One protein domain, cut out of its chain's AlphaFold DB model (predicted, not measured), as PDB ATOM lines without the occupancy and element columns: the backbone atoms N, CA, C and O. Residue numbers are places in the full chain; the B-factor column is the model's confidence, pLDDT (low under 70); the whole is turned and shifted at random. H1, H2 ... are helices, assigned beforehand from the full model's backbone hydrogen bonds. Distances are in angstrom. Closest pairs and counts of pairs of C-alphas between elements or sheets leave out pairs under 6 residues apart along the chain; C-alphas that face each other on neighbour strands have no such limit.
ATOM      1  N   LEU A   2      -0.732  32.870  42.253       46.88
ATOM      2  CA  LEU A   2      -1.698  32.098  41.442       46.88
ATOM      3  C   LEU A   2      -3.173  32.474  41.686       46.88
ATOM      4  O   LEU A   2      -3.960  32.485  40.748       46.88
ATOM      5  N   GLN A   3      -3.548  32.838  42.918       47.62
ATOM      6  CA  GLN A   3      -4.923  33.255  43.237       47.62
ATOM      7  C   GLN A   3      -5.343  34.547  42.520       47.62
ATOM      8  O   GLN A   3      -6.469  34.623  42.040       47.62
ATOM      9  N   SER A   4      -4.439  35.521  42.369       55.19
ATOM     10  CA  SER A   4      -4.724  36.762  41.634       55.19
ATOM     11  C   SER A   4      -4.916  36.497  40.136       55.19
ATOM     12  O   SER A   4      -5.808  37.078  39.528       55.19
ATOM     13  N   LEU A   5      -4.159  35.558  39.556       57.19
ATOM     14  CA  LEU A   5      -4.355  35.106  38.171       57.19
ATOM     15  C   LEU A   5      -5.722  34.445  37.975       57.19
ATOM     16  O   LEU A   5      -6.426  34.772  37.028       57.19
ATOM     17  N   VAL A   6      -6.136  33.575  38.901       57.00
ATOM     18  CA  VAL A   6      -7.463  32.939  38.855       57.00
ATOM     19  C   VAL A   6      -8.579  33.982  38.940       57.00
ATOM     20  O   VAL A   6      -9.602  33.830  38.284       57.00
ATOM     21  N   LEU A   7      -8.373  35.062  39.692       60.81
ATOM     22  CA  LEU A   7      -9.358  36.122  39.892       60.81
ATOM     23  C   LEU A   7      -9.474  37.050  38.671       60.81
ATOM     24  O   LEU A   7     -10.584  37.391  38.267       60.81
ATOM     25  N   VAL A   8      -8.350  37.388  38.029       62.50
ATOM     26  CA  VAL A   8      -8.335  38.154  36.770       62.50
ATOM     27  C   VAL A   8      -8.857  37.302  35.610       62.50
ATOM     28  O   VAL A   8      -9.637  37.798  34.803       62.50
ATOM     29  N   SER A   9      -8.523  36.007  35.557       59.00
ATOM     30  CA  SER A   9      -9.131  35.070  34.607       59.00
ATOM     31  C   SER A   9     -10.631  34.938  34.854       59.00
ATOM     32  O   SER A   9     -11.401  35.034  33.907       59.00
ATOM     33  N   ALA A  10     -11.080  34.802  36.104       57.28
ATOM     34  CA  ALA A  10     -12.504  34.751  36.419       57.28
ATOM     35  C   ALA A  10     -13.221  36.038  35.982       57.28
ATOM     36  O   ALA A  10     -14.258  35.950  35.328       57.28
ATOM     37  N   LEU A  11     -12.645  37.220  36.238       60.38
ATOM     38  CA  LEU A  11     -13.202  38.492  35.766       60.38
ATOM     39  C   LEU A  11     -13.239  38.582  34.230       60.38
ATOM     40  O   LEU A  11     -14.260  38.978  33.663       60.38
ATOM     41  N   ALA A  12     -12.171  38.172  33.544       58.50
ATOM     42  CA  ALA A  12     -12.120  38.163  32.084       58.50
ATOM     43  C   ALA A  12     -13.153  37.200  31.477       58.50
ATOM     44  O   ALA A  12     -13.819  37.547  30.504       58.50
ATOM     45  N   LEU A  13     -13.370  36.038  32.100       54.12
ATOM     46  CA  LEU A  13     -14.413  35.097  31.697       54.12
ATOM     47  C   LEU A  13     -15.828  35.598  32.045       54.12
ATOM     48  O   LEU A  13     -16.765  35.283  31.312       54.12
ATOM     49  N   THR A  14     -16.017  36.406  33.103       55.06
ATOM     50  CA  THR A  14     -17.343  36.983  33.428       55.06
ATOM     51  C   THR A  14     -17.807  38.027  32.414       55.06
ATOM     52  O   THR A  14     -19.012  38.232  32.255       55.06
ATOM     53  N   ALA A  15     -16.876  38.662  31.698       51.38
ATOM     54  CA  ALA A  15     -17.178  39.624  30.643       51.38
ATOM     55  C   ALA A  15     -17.780  38.958  29.393       51.38
ATOM     56  O   ALA A  15     -18.699  39.503  28.776       51.38
ATOM     57  N   LYS A  31     -25.289  45.939  34.254       79.75
ATOM     58  CA  LYS A  31     -24.706  45.577  32.953       79.75
ATOM     59  C   LYS A  31     -24.069  46.764  32.227       79.75
ATOM     60  O   LYS A  31     -23.041  46.590  31.585       79.75
ATOM     61  N   SER A  32     -24.647  47.960  32.341       80.94
ATOM     62  CA  SER A  32     -24.091  49.175  31.728       80.94
ATOM     63  C   SER A  32     -22.778  49.610  32.382       80.94
ATOM     64  O   SER A  32     -21.856  50.005  31.679       80.94
ATOM     65  N   GLN A  33     -22.666  49.477  33.706       76.31
ATOM     66  CA  GLN A  33     -21.460  49.841  34.458       76.31
ATOM     67  C   GLN A  33     -20.331  48.827  34.245       76.31
ATOM     68  O   GLN A  33     -19.161  49.194  34.197       76.31
ATOM     69  N   CYS A  34     -20.680  47.555  34.053       79.69
ATOM     70  CA  CYS A  34     -19.713  46.502  33.763       79.69
ATOM     71  C   CYS A  34     -19.322  46.415  32.272       79.69
ATOM     72  O   CYS A  34     -18.364  45.726  31.937       79.69
ATOM     73  N   ALA A  35     -20.017  47.108  31.360       80.50
ATOM     74  CA  ALA A  35     -19.725  47.035  29.925       80.50
ATOM     75  C   ALA A  35     -18.342  47.611  29.562       80.50
ATOM     76  O   ALA A  35     -17.631  47.035  28.737       80.50
ATOM     77  N   GLU A  36     -17.934  48.713  30.204       72.12
ATOM     78  CA  GLU A  36     -16.593  49.299  30.023       72.12
ATOM     79  C   GLU A  36     -15.493  48.346  30.505       72.12
ATOM     80  O   GLU A  36     -14.477  48.158  29.836       72.12
ATOM     81  N   VAL A  37     -15.737  47.692  31.641       76.38
ATOM     82  CA  VAL A  37     -14.838  46.701  32.238       76.38
ATOM     83  C   VAL A  37     -14.626  45.510  31.297       76.38
ATOM     84  O   VAL A  37     -13.492  45.080  31.085       76.38
ATOM     85  N   SER A  38     -15.694  45.023  30.660       71.38
ATOM     86  CA  SER A  38     -15.619  43.923  29.692       71.38
ATOM     87  C   SER A  38     -14.783  44.257  28.454       71.38
ATOM     88  O   SER A  38     -14.093  43.393  27.911       71.38
ATOM     89  N   SER A  39     -14.828  45.508  27.991       75.25
ATOM     90  CA  SER A  39     -14.019  45.952  26.851       75.25
ATOM     91  C   SER A  39     -12.528  46.011  27.209       75.25
ATOM     92  O   SER A  39     -11.674  45.589  26.423       75.25
ATOM     93  N   PHE A  40     -12.218  46.431  28.439       74.00
ATOM     94  CA  PHE A  40     -10.858  46.402  28.976       74.00
ATOM     95  C   PHE A  40     -10.314  44.981  29.107       74.00
ATOM     96  O   PHE A  40      -9.196  44.723  28.671       74.00
ATOM     97  N   ALA A  41     -11.112  44.052  29.637       70.69
ATOM     98  CA  ALA A  41     -10.706  42.659  29.801       70.69
ATOM     99  C   ALA A  41     -10.359  41.984  28.461       70.69
ATOM    100  O   ALA A  41      -9.340  41.307  28.359       70.69
ATOM    101  N   ASN A  42     -11.142  42.235  27.404       71.50
ATOM    102  CA  ASN A  42     -10.843  41.719  26.061       71.50
ATOM    103  C   ASN A  42      -9.551  42.294  25.468       71.50
ATOM    104  O   ASN A  42      -8.841  41.610  24.737       71.50
ATOM    105  N   SER A  43      -9.216  43.535  25.820       74.31
ATOM    106  CA  SER A  43      -7.954  44.172  25.413       74.31
ATOM    107  C   SER A  43      -6.734  43.592  26.147       74.31
ATOM    108  O   SER A  43      -5.595  43.908  25.817       74.31
ATOM    109  N   CYS A  44      -6.981  42.748  27.146       73.56
ATOM    110  CA  CYS A  44      -6.044  42.258  28.144       73.56
ATOM    111  C   CYS A  44      -5.831  40.736  28.071       73.56
ATOM    112  O   CYS A  44      -5.388  40.121  29.040       73.56
ATOM    113  N   ALA A  45      -6.133  40.118  26.924       72.38
ATOM    114  CA  ALA A  45      -6.092  38.667  26.744       72.38
ATOM    115  C   ALA A  45      -4.724  38.030  27.066       72.38
ATOM    116  O   ALA A  45      -4.676  36.884  27.501       72.38
ATOM    117  N   SER A  46      -3.626  38.773  26.893       71.38
ATOM    118  CA  SER A  46      -2.265  38.265  27.110       71.38
ATOM    119  C   SER A  46      -1.786  38.306  28.568       71.38
ATOM    120  O   SER A  46      -0.723  37.770  28.849       71.38
ATOM    121  N   MET A  47      -2.536  38.920  29.501       69.31
ATOM    122  CA  MET A  47      -2.093  39.149  30.893       69.31
ATOM    123  C   MET A  47      -0.669  39.736  31.017       69.31
ATOM    124  O   MET A  47       0.080  39.412  31.936       69.31
ATOM    125  N   ASP A  48      -0.296  40.625  30.099       83.50
ATOM    126  CA  ASP A  48       0.979  41.340  30.166       83.50
ATOM    127  C   ASP A  48       1.015  42.357  31.320       83.50
ATOM    128  O   ASP A  48      -0.017  42.848  31.785       83.50
ATOM    129  N   GLU A  49       2.220  42.749  31.736       77.62
ATOM    130  CA  GLU A  49       2.441  43.751  32.790       77.62
ATOM    131  C   GLU A  49       1.700  45.071  32.495       77.62
ATOM    132  O   GLU A  49       1.064  45.660  33.369       77.62
ATOM    133  N   THR A  50       1.659  45.471  31.221       82.50
ATOM    134  CA  THR A  50       0.950  46.670  30.745       82.50
ATOM    135  C   THR A  50      -0.569  46.553  30.861       82.50
ATOM    136  O   THR A  50      -1.274  47.553  31.003       82.50
ATOM    137  N   CYS A  51      -1.096  45.334  30.758       83.56
ATOM    138  CA  CYS A  51      -2.508  45.076  30.984       83.56
ATOM    139  C   CYS A  51      -2.839  45.232  32.471       83.56
ATOM    140  O   CYS A  51      -3.812  45.904  32.814       83.56
ATOM    141  N   LEU A  52      -2.012  44.658  33.345       77.81
ATOM    142  CA  LEU A  52      -2.174  44.761  34.793       77.81
ATOM    143  C   LEU A  52      -2.125  46.214  35.271       77.81
ATOM    144  O   LEU A  52      -3.004  46.631  36.023       77.81
ATOM    145  N   GLU A  53      -1.184  47.004  34.754       83.12
ATOM    146  CA  GLU A  53      -1.106  48.448  35.000       83.12
ATOM    147  C   GLU A  53      -2.414  49.155  34.618       83.12
ATOM    148  O   GLU A  53      -2.997  49.893  35.410       83.12
ATOM    149  N   LYS A  54      -2.933  48.882  33.418       83.38
ATOM    150  CA  LYS A  54      -4.187  49.470  32.930       83.38
ATOM    151  C   LYS A  54      -5.406  49.052  33.746       83.38
ATOM    152  O   LYS A  54      -6.315  49.860  33.946       83.38
ATOM    153  N   VAL A  55      -5.444  47.803  34.192       82.56
ATOM    154  CA  VAL A  55      -6.527  47.251  35.007       82.56
ATOM    155  C   VAL A  55      -6.503  47.873  36.405       82.56
ATOM    156  O   VAL A  55      -7.538  48.357  36.862       82.56
ATOM    157  N   CYS A  56      -5.330  47.981  37.033       84.00
ATOM    158  CA  CYS A  56      -5.161  48.666  38.315       84.00
ATOM    159  C   CYS A  56      -5.437  50.177  38.209       84.00
ATOM    160  O   CYS A  56      -6.127  50.732  39.058       84.00
ATOM    161  N   ALA A  57      -5.018  50.838  37.127       83.81
ATOM    162  CA  ALA A  57      -5.318  52.253  36.887       83.81
ATOM    163  C   ALA A  57      -6.824  52.531  36.713       83.81
ATOM    164  O   ALA A  57      -7.293  53.634  36.984       83.81
ATOM    165  N   ASN A  58      -7.599  51.533  36.275       80.94
ATOM    166  CA  ASN A  58      -9.051  51.637  36.126       80.94
ATOM    167  C   ASN A  58      -9.829  50.995  37.281       80.94
ATOM    168  O   ASN A  58     -11.057  50.965  37.222       80.94
ATOM    169  N   ALA A  59      -9.156  50.537  38.343       80.62
ATOM    170  CA  ALA A  59      -9.741  49.863  39.506       80.62
ATOM    171  C   ALA A  59     -10.965  50.588  40.090       80.62
ATOM    172  O   ALA A  59     -11.939  49.950  40.494       80.62
ATOM    173  N   GLY A  60     -10.968  51.924  40.085       80.50
ATOM    174  CA  GLY A  60     -12.112  52.723  40.532       80.50
ATOM    175  C   GLY A  60     -13.404  52.455  39.746       80.50
ATOM    176  O   GLY A  60     -14.485  52.455  40.328       80.50
ATOM    177  N   LYS A  61     -13.314  52.140  38.446       81.12
ATOM    178  CA  LYS A  61     -14.478  51.789  37.612       81.12
ATOM    179  C   LYS A  61     -14.999  50.380  37.888       81.12
ATOM    180  O   LYS A  61     -16.203  50.139  37.814       81.12
ATOM    181  N   PHE A  62     -14.109  49.460  38.263       81.00
ATOM    182  CA  PHE A  62     -14.501  48.116  38.690       81.00
ATOM    183  C   PHE A  62     -15.280  48.154  40.005       81.00
ATOM    184  O   PHE A  62     -16.183  47.341  40.184       81.00
ATOM    185  N   LYS A  63     -14.996  49.124  40.886       81.62
ATOM    186  CA  LYS A  63     -15.671  49.269  42.182       81.62
ATOM    187  C   LYS A  63     -17.185  49.396  42.037       81.62
ATOM    188  O   LYS A  63     -17.910  48.655  42.684       81.62
ATOM    189  N   SER A  64     -17.674  50.269  41.155       81.81
ATOM    190  CA  SER A  64     -19.121  50.470  40.967       81.81
ATOM    191  C   SER A  64     -19.821  49.243  40.366       81.81
ATOM    192  O   SER A  64     -20.936  48.908  40.764       81.81
ATOM    193  N   CYS A  65     -19.148  48.517  39.467       82.06
ATOM    194  CA  CYS A  65     -19.640  47.244  38.930       82.06
ATOM    195  C   CYS A  65     -19.685  46.142  40.013       82.06
ATOM    196  O   CYS A  65     -20.698  45.454  40.155       82.06
ATOM    197  N   LEU A  66     -18.619  46.002  40.812       80.69
ATOM    198  CA  LEU A  66     -18.494  44.984  41.864       80.69
ATOM    199  C   LEU A  66     -19.405  45.246  43.066       80.69
ATOM    200  O   LEU A  66     -19.959  44.298  43.619       80.69
ATOM    201  N   ASP A  67     -19.602  46.509  43.439       84.19
ATOM    202  CA  ASP A  67     -20.535  46.905  44.496       84.19
ATOM    203  C   ASP A  67     -21.980  46.562  44.099       84.19
ATOM    204  O   ASP A  67     -22.719  45.933  44.858       84.19
ATOM    205  N   CYS A  68     -22.335  46.825  42.838       82.62
ATOM    206  CA  CYS A  68     -23.627  46.448  42.265       82.62
ATOM    207  C   CYS A  68     -23.831  44.917  42.224       82.62
ATOM    208  O   CYS A  68     -24.945  44.428  42.417       82.62
ATOM    209  N   ALA A  69     -22.751  44.146  42.045       79.06
ATOM    210  CA  ALA A  69     -22.757  42.684  42.118       79.06
ATOM    211  C   ALA A  69     -22.639  42.122  43.554       79.06
ATOM    212  O   ALA A  69     -22.640  40.904  43.724       79.06
ATOM    213  N   LYS A  70     -22.542  42.976  44.588       79.75
ATOM    214  CA  LYS A  70     -22.277  42.597  45.990       79.75
ATOM    215  C   LYS A  70     -21.010  41.747  46.187       79.75
ATOM    216  O   LYS A  70     -20.948  40.911  47.084       79.75
ATOM    217  N   MET A  71     -19.979  41.979  45.378       76.06
ATOM    218  CA  MET A  71     -18.698  41.265  45.443       76.06
ATOM    219  C   MET A  71     -17.572  42.124  46.040       76.06
ATOM    220  O   MET A  71     -16.417  42.035  45.628       76.06
ATOM    221  N   SER A  72     -17.879  42.959  47.035       76.62
ATOM    222  CA  SER A  72     -16.906  43.893  47.624       76.62
ATOM    223  C   SER A  72     -15.702  43.187  48.270       76.62
ATOM    224  O   SER A  72     -14.593  43.704  48.211       76.62
ATOM    225  N   SER A  73     -15.865  41.964  48.789       77.00
ATOM    226  CA  SER A  73     -14.747  41.171  49.339       77.00
ATOM    227  C   SER A  73     -13.722  40.743  48.282       77.00
ATOM    228  O   SER A  73     -12.555  40.528  48.596       77.00
ATOM    229  N   ILE A  74     -14.151  40.613  47.025       76.88
ATOM    230  CA  ILE A  74     -13.277  40.286  45.892       76.88
ATOM    231  C   ILE A  74     -12.494  41.533  45.464       76.88
ATOM    232  O   ILE A  74     -11.323  41.436  45.098       76.88
ATOM    233  N   TYR A  75     -13.121  42.708  45.572       81.44
ATOM    234  CA  TYR A  75     -12.482  43.986  45.275       81.44
ATOM    235  C   TYR A  75     -11.294  44.272  46.199       81.44
ATOM    236  O   TYR A  75     -10.243  44.661  45.709       81.44
ATOM    237  N   GLU A  76     -11.407  44.004  47.503       81.06
ATOM    238  CA  GLU A  76     -10.298  44.263  48.437       81.06
ATOM    239  C   GLU A  76      -9.059  43.403  48.147       81.06
ATOM    240  O   GLU A  76      -7.928  43.873  48.260       81.06
ATOM    241  N   GLN A  77      -9.246  42.155  47.699       80.12
ATOM    242  CA  GLN A  77      -8.119  41.322  47.260       80.12
ATOM    243  C   GLN A  77      -7.467  41.847  45.980       80.12
ATOM    244  O   GLN A  77      -6.247  41.750  45.810       80.12
ATOM    245  N   PHE A  78      -8.274  42.400  45.078       79.88
ATOM    246  CA  PHE A  78      -7.782  43.032  43.865       79.88
ATOM    247  C   PHE A  78      -7.003  44.318  44.186       79.88
ATOM    248  O   PHE A  78      -5.879  44.469  43.713       79.88
ATOM    249  N   GLU A  79      -7.529  45.175  45.065       81.88
ATOM    250  CA  GLU A  79      -6.840  46.372  45.567       81.88
ATOM    251  C   GLU A  79      -5.502  46.006  46.213       81.88
ATOM    252  O   GLU A  79      -4.461  46.525  45.818       81.88
ATOM    253  N   SER A  80      -5.508  45.026  47.121       81.38
ATOM    254  CA  SER A  80      -4.290  44.546  47.776       81.38
ATOM    255  C   SER A  80      -3.257  44.006  46.782       81.38
ATOM    256  O   SER A  80      -2.056  44.147  47.022       81.38
ATOM    257  N   SER A  81      -3.696  43.388  45.681       79.31
ATOM    258  CA  SER A  81      -2.798  42.894  44.631       79.31
ATOM    259  C   SER A  81      -2.188  44.049  43.833       79.31
ATOM    260  O   SER A  81      -0.984  44.046  43.591       79.31
ATOM    261  N   CYS A  82      -2.988  45.058  43.473       81.94
ATOM    262  CA  CYS A  82      -2.502  46.261  42.797       81.94
ATOM    263  C   CYS A  82      -1.510  47.041  43.670       81.94
ATOM    264  O   CYS A  82      -0.443  47.416  43.188       81.94
ATOM    265  N   SER A  83      -1.787  47.190  44.970       81.75
ATOM    266  CA  SER A  83      -0.868  47.845  45.906       81.75
ATOM    267  C   SER A  83       0.453  47.086  46.068       81.75
ATOM    268  O   SER A  83       1.503  47.718  46.139       81.75
ATOM    269  N   MET A  84       0.442  45.745  46.076       71.25
ATOM    270  CA  MET A  84       1.684  44.950  46.095       71.25
ATOM    271  C   MET A  84       2.536  45.133  44.837       71.25
ATOM    272  O   MET A  84       3.755  45.000  44.901       71.25
ATOM    273  N   LEU A  85       1.904  45.443  43.708       77.69
ATOM    274  CA  LEU A  85       2.583  45.747  42.449       77.69
ATOM    275  C   LEU A  85       3.058  47.207  42.371       77.69
ATOM    276  O   LEU A  85       3.667  47.594  41.381       77.69
ATOM    277  N   GLY A  86       2.787  48.014  43.403       78.81
ATOM    278  CA  GLY A  86       3.123  49.436  43.434       78.81
ATOM    279  C   GLY A  86       2.133  50.332  42.686       78.81
ATOM    280  O   GLY A  86       2.420  51.510  42.496       78.81
TER     281      GLY A  86
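AT A GLANCE: This is residues 2 to 15 and 31 to 86 of the 212 residues of an uncharacterized protein of Trichosporon asahii var. asahii (strain ATCC 90039 / CBS 2479 / JCM 2466 / KCTC 7840 / NBRC 103889/ NCYC 2677 / UAMH 7654) (UniProt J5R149). Four helices, H2 to H5, make a ring, and the longest helix, H1, lies across one side of it, from H2 towards H5. The printed part has 70 residues with five named helices, H1 to H5 in chain order, and no named strand: all helix. It is compact, with a radius of gyration of the C-alphas of 11.1 A, spanning 27 by 23 by 19 A.

HOW THE PARTS SIT: H1, residues 2 to 15, touches H2, residues 31 to 42, with residues 11 to 15 alone, at a steep tilt of 58 degrees; the closest C-alphas, of Ala 15 and Ser 38, are 4.7 A apart. With Ser 4 alone H1 only just touches H5, residues 72 to 84: 3 pairs of C-alphas within 8 A, the closest that to Ser 81, 7.1 A. H4, residues 59 to 68, touches H2, closest C-alphas Cys 34 and Cys 65, 5.2 A. H4 and H5 form a hairpin at a shallow tilt of 13 degrees, closest C-alphas Leu 66 and Ser 72, 6.1 A. H3, residues 49 to 57, is close but not clearly touching H5, closest C-alphas Cys 56 and Cys 82, 5.7 A. Every O i to N i+4 pair is within hydrogen-bond range in H1 and H3, 6 of 8 in H2, 4 of 6 in H4, 8 of 9 in H5.

IN THESE COORDINATES: H1 runs 20.3 A from C-alpha 2 at (-1.698, 32.098, 41.442); H5 runs 18.7 A to C-alpha 84 at (1.684, 44.950, 46.095).

THE WHOLE: Residues 16 to 30 are not printed; C-alphas 15 and 31 are 9.9 A apart across the cut. Residues 2 to 15 and 47 have pLDDT under 70.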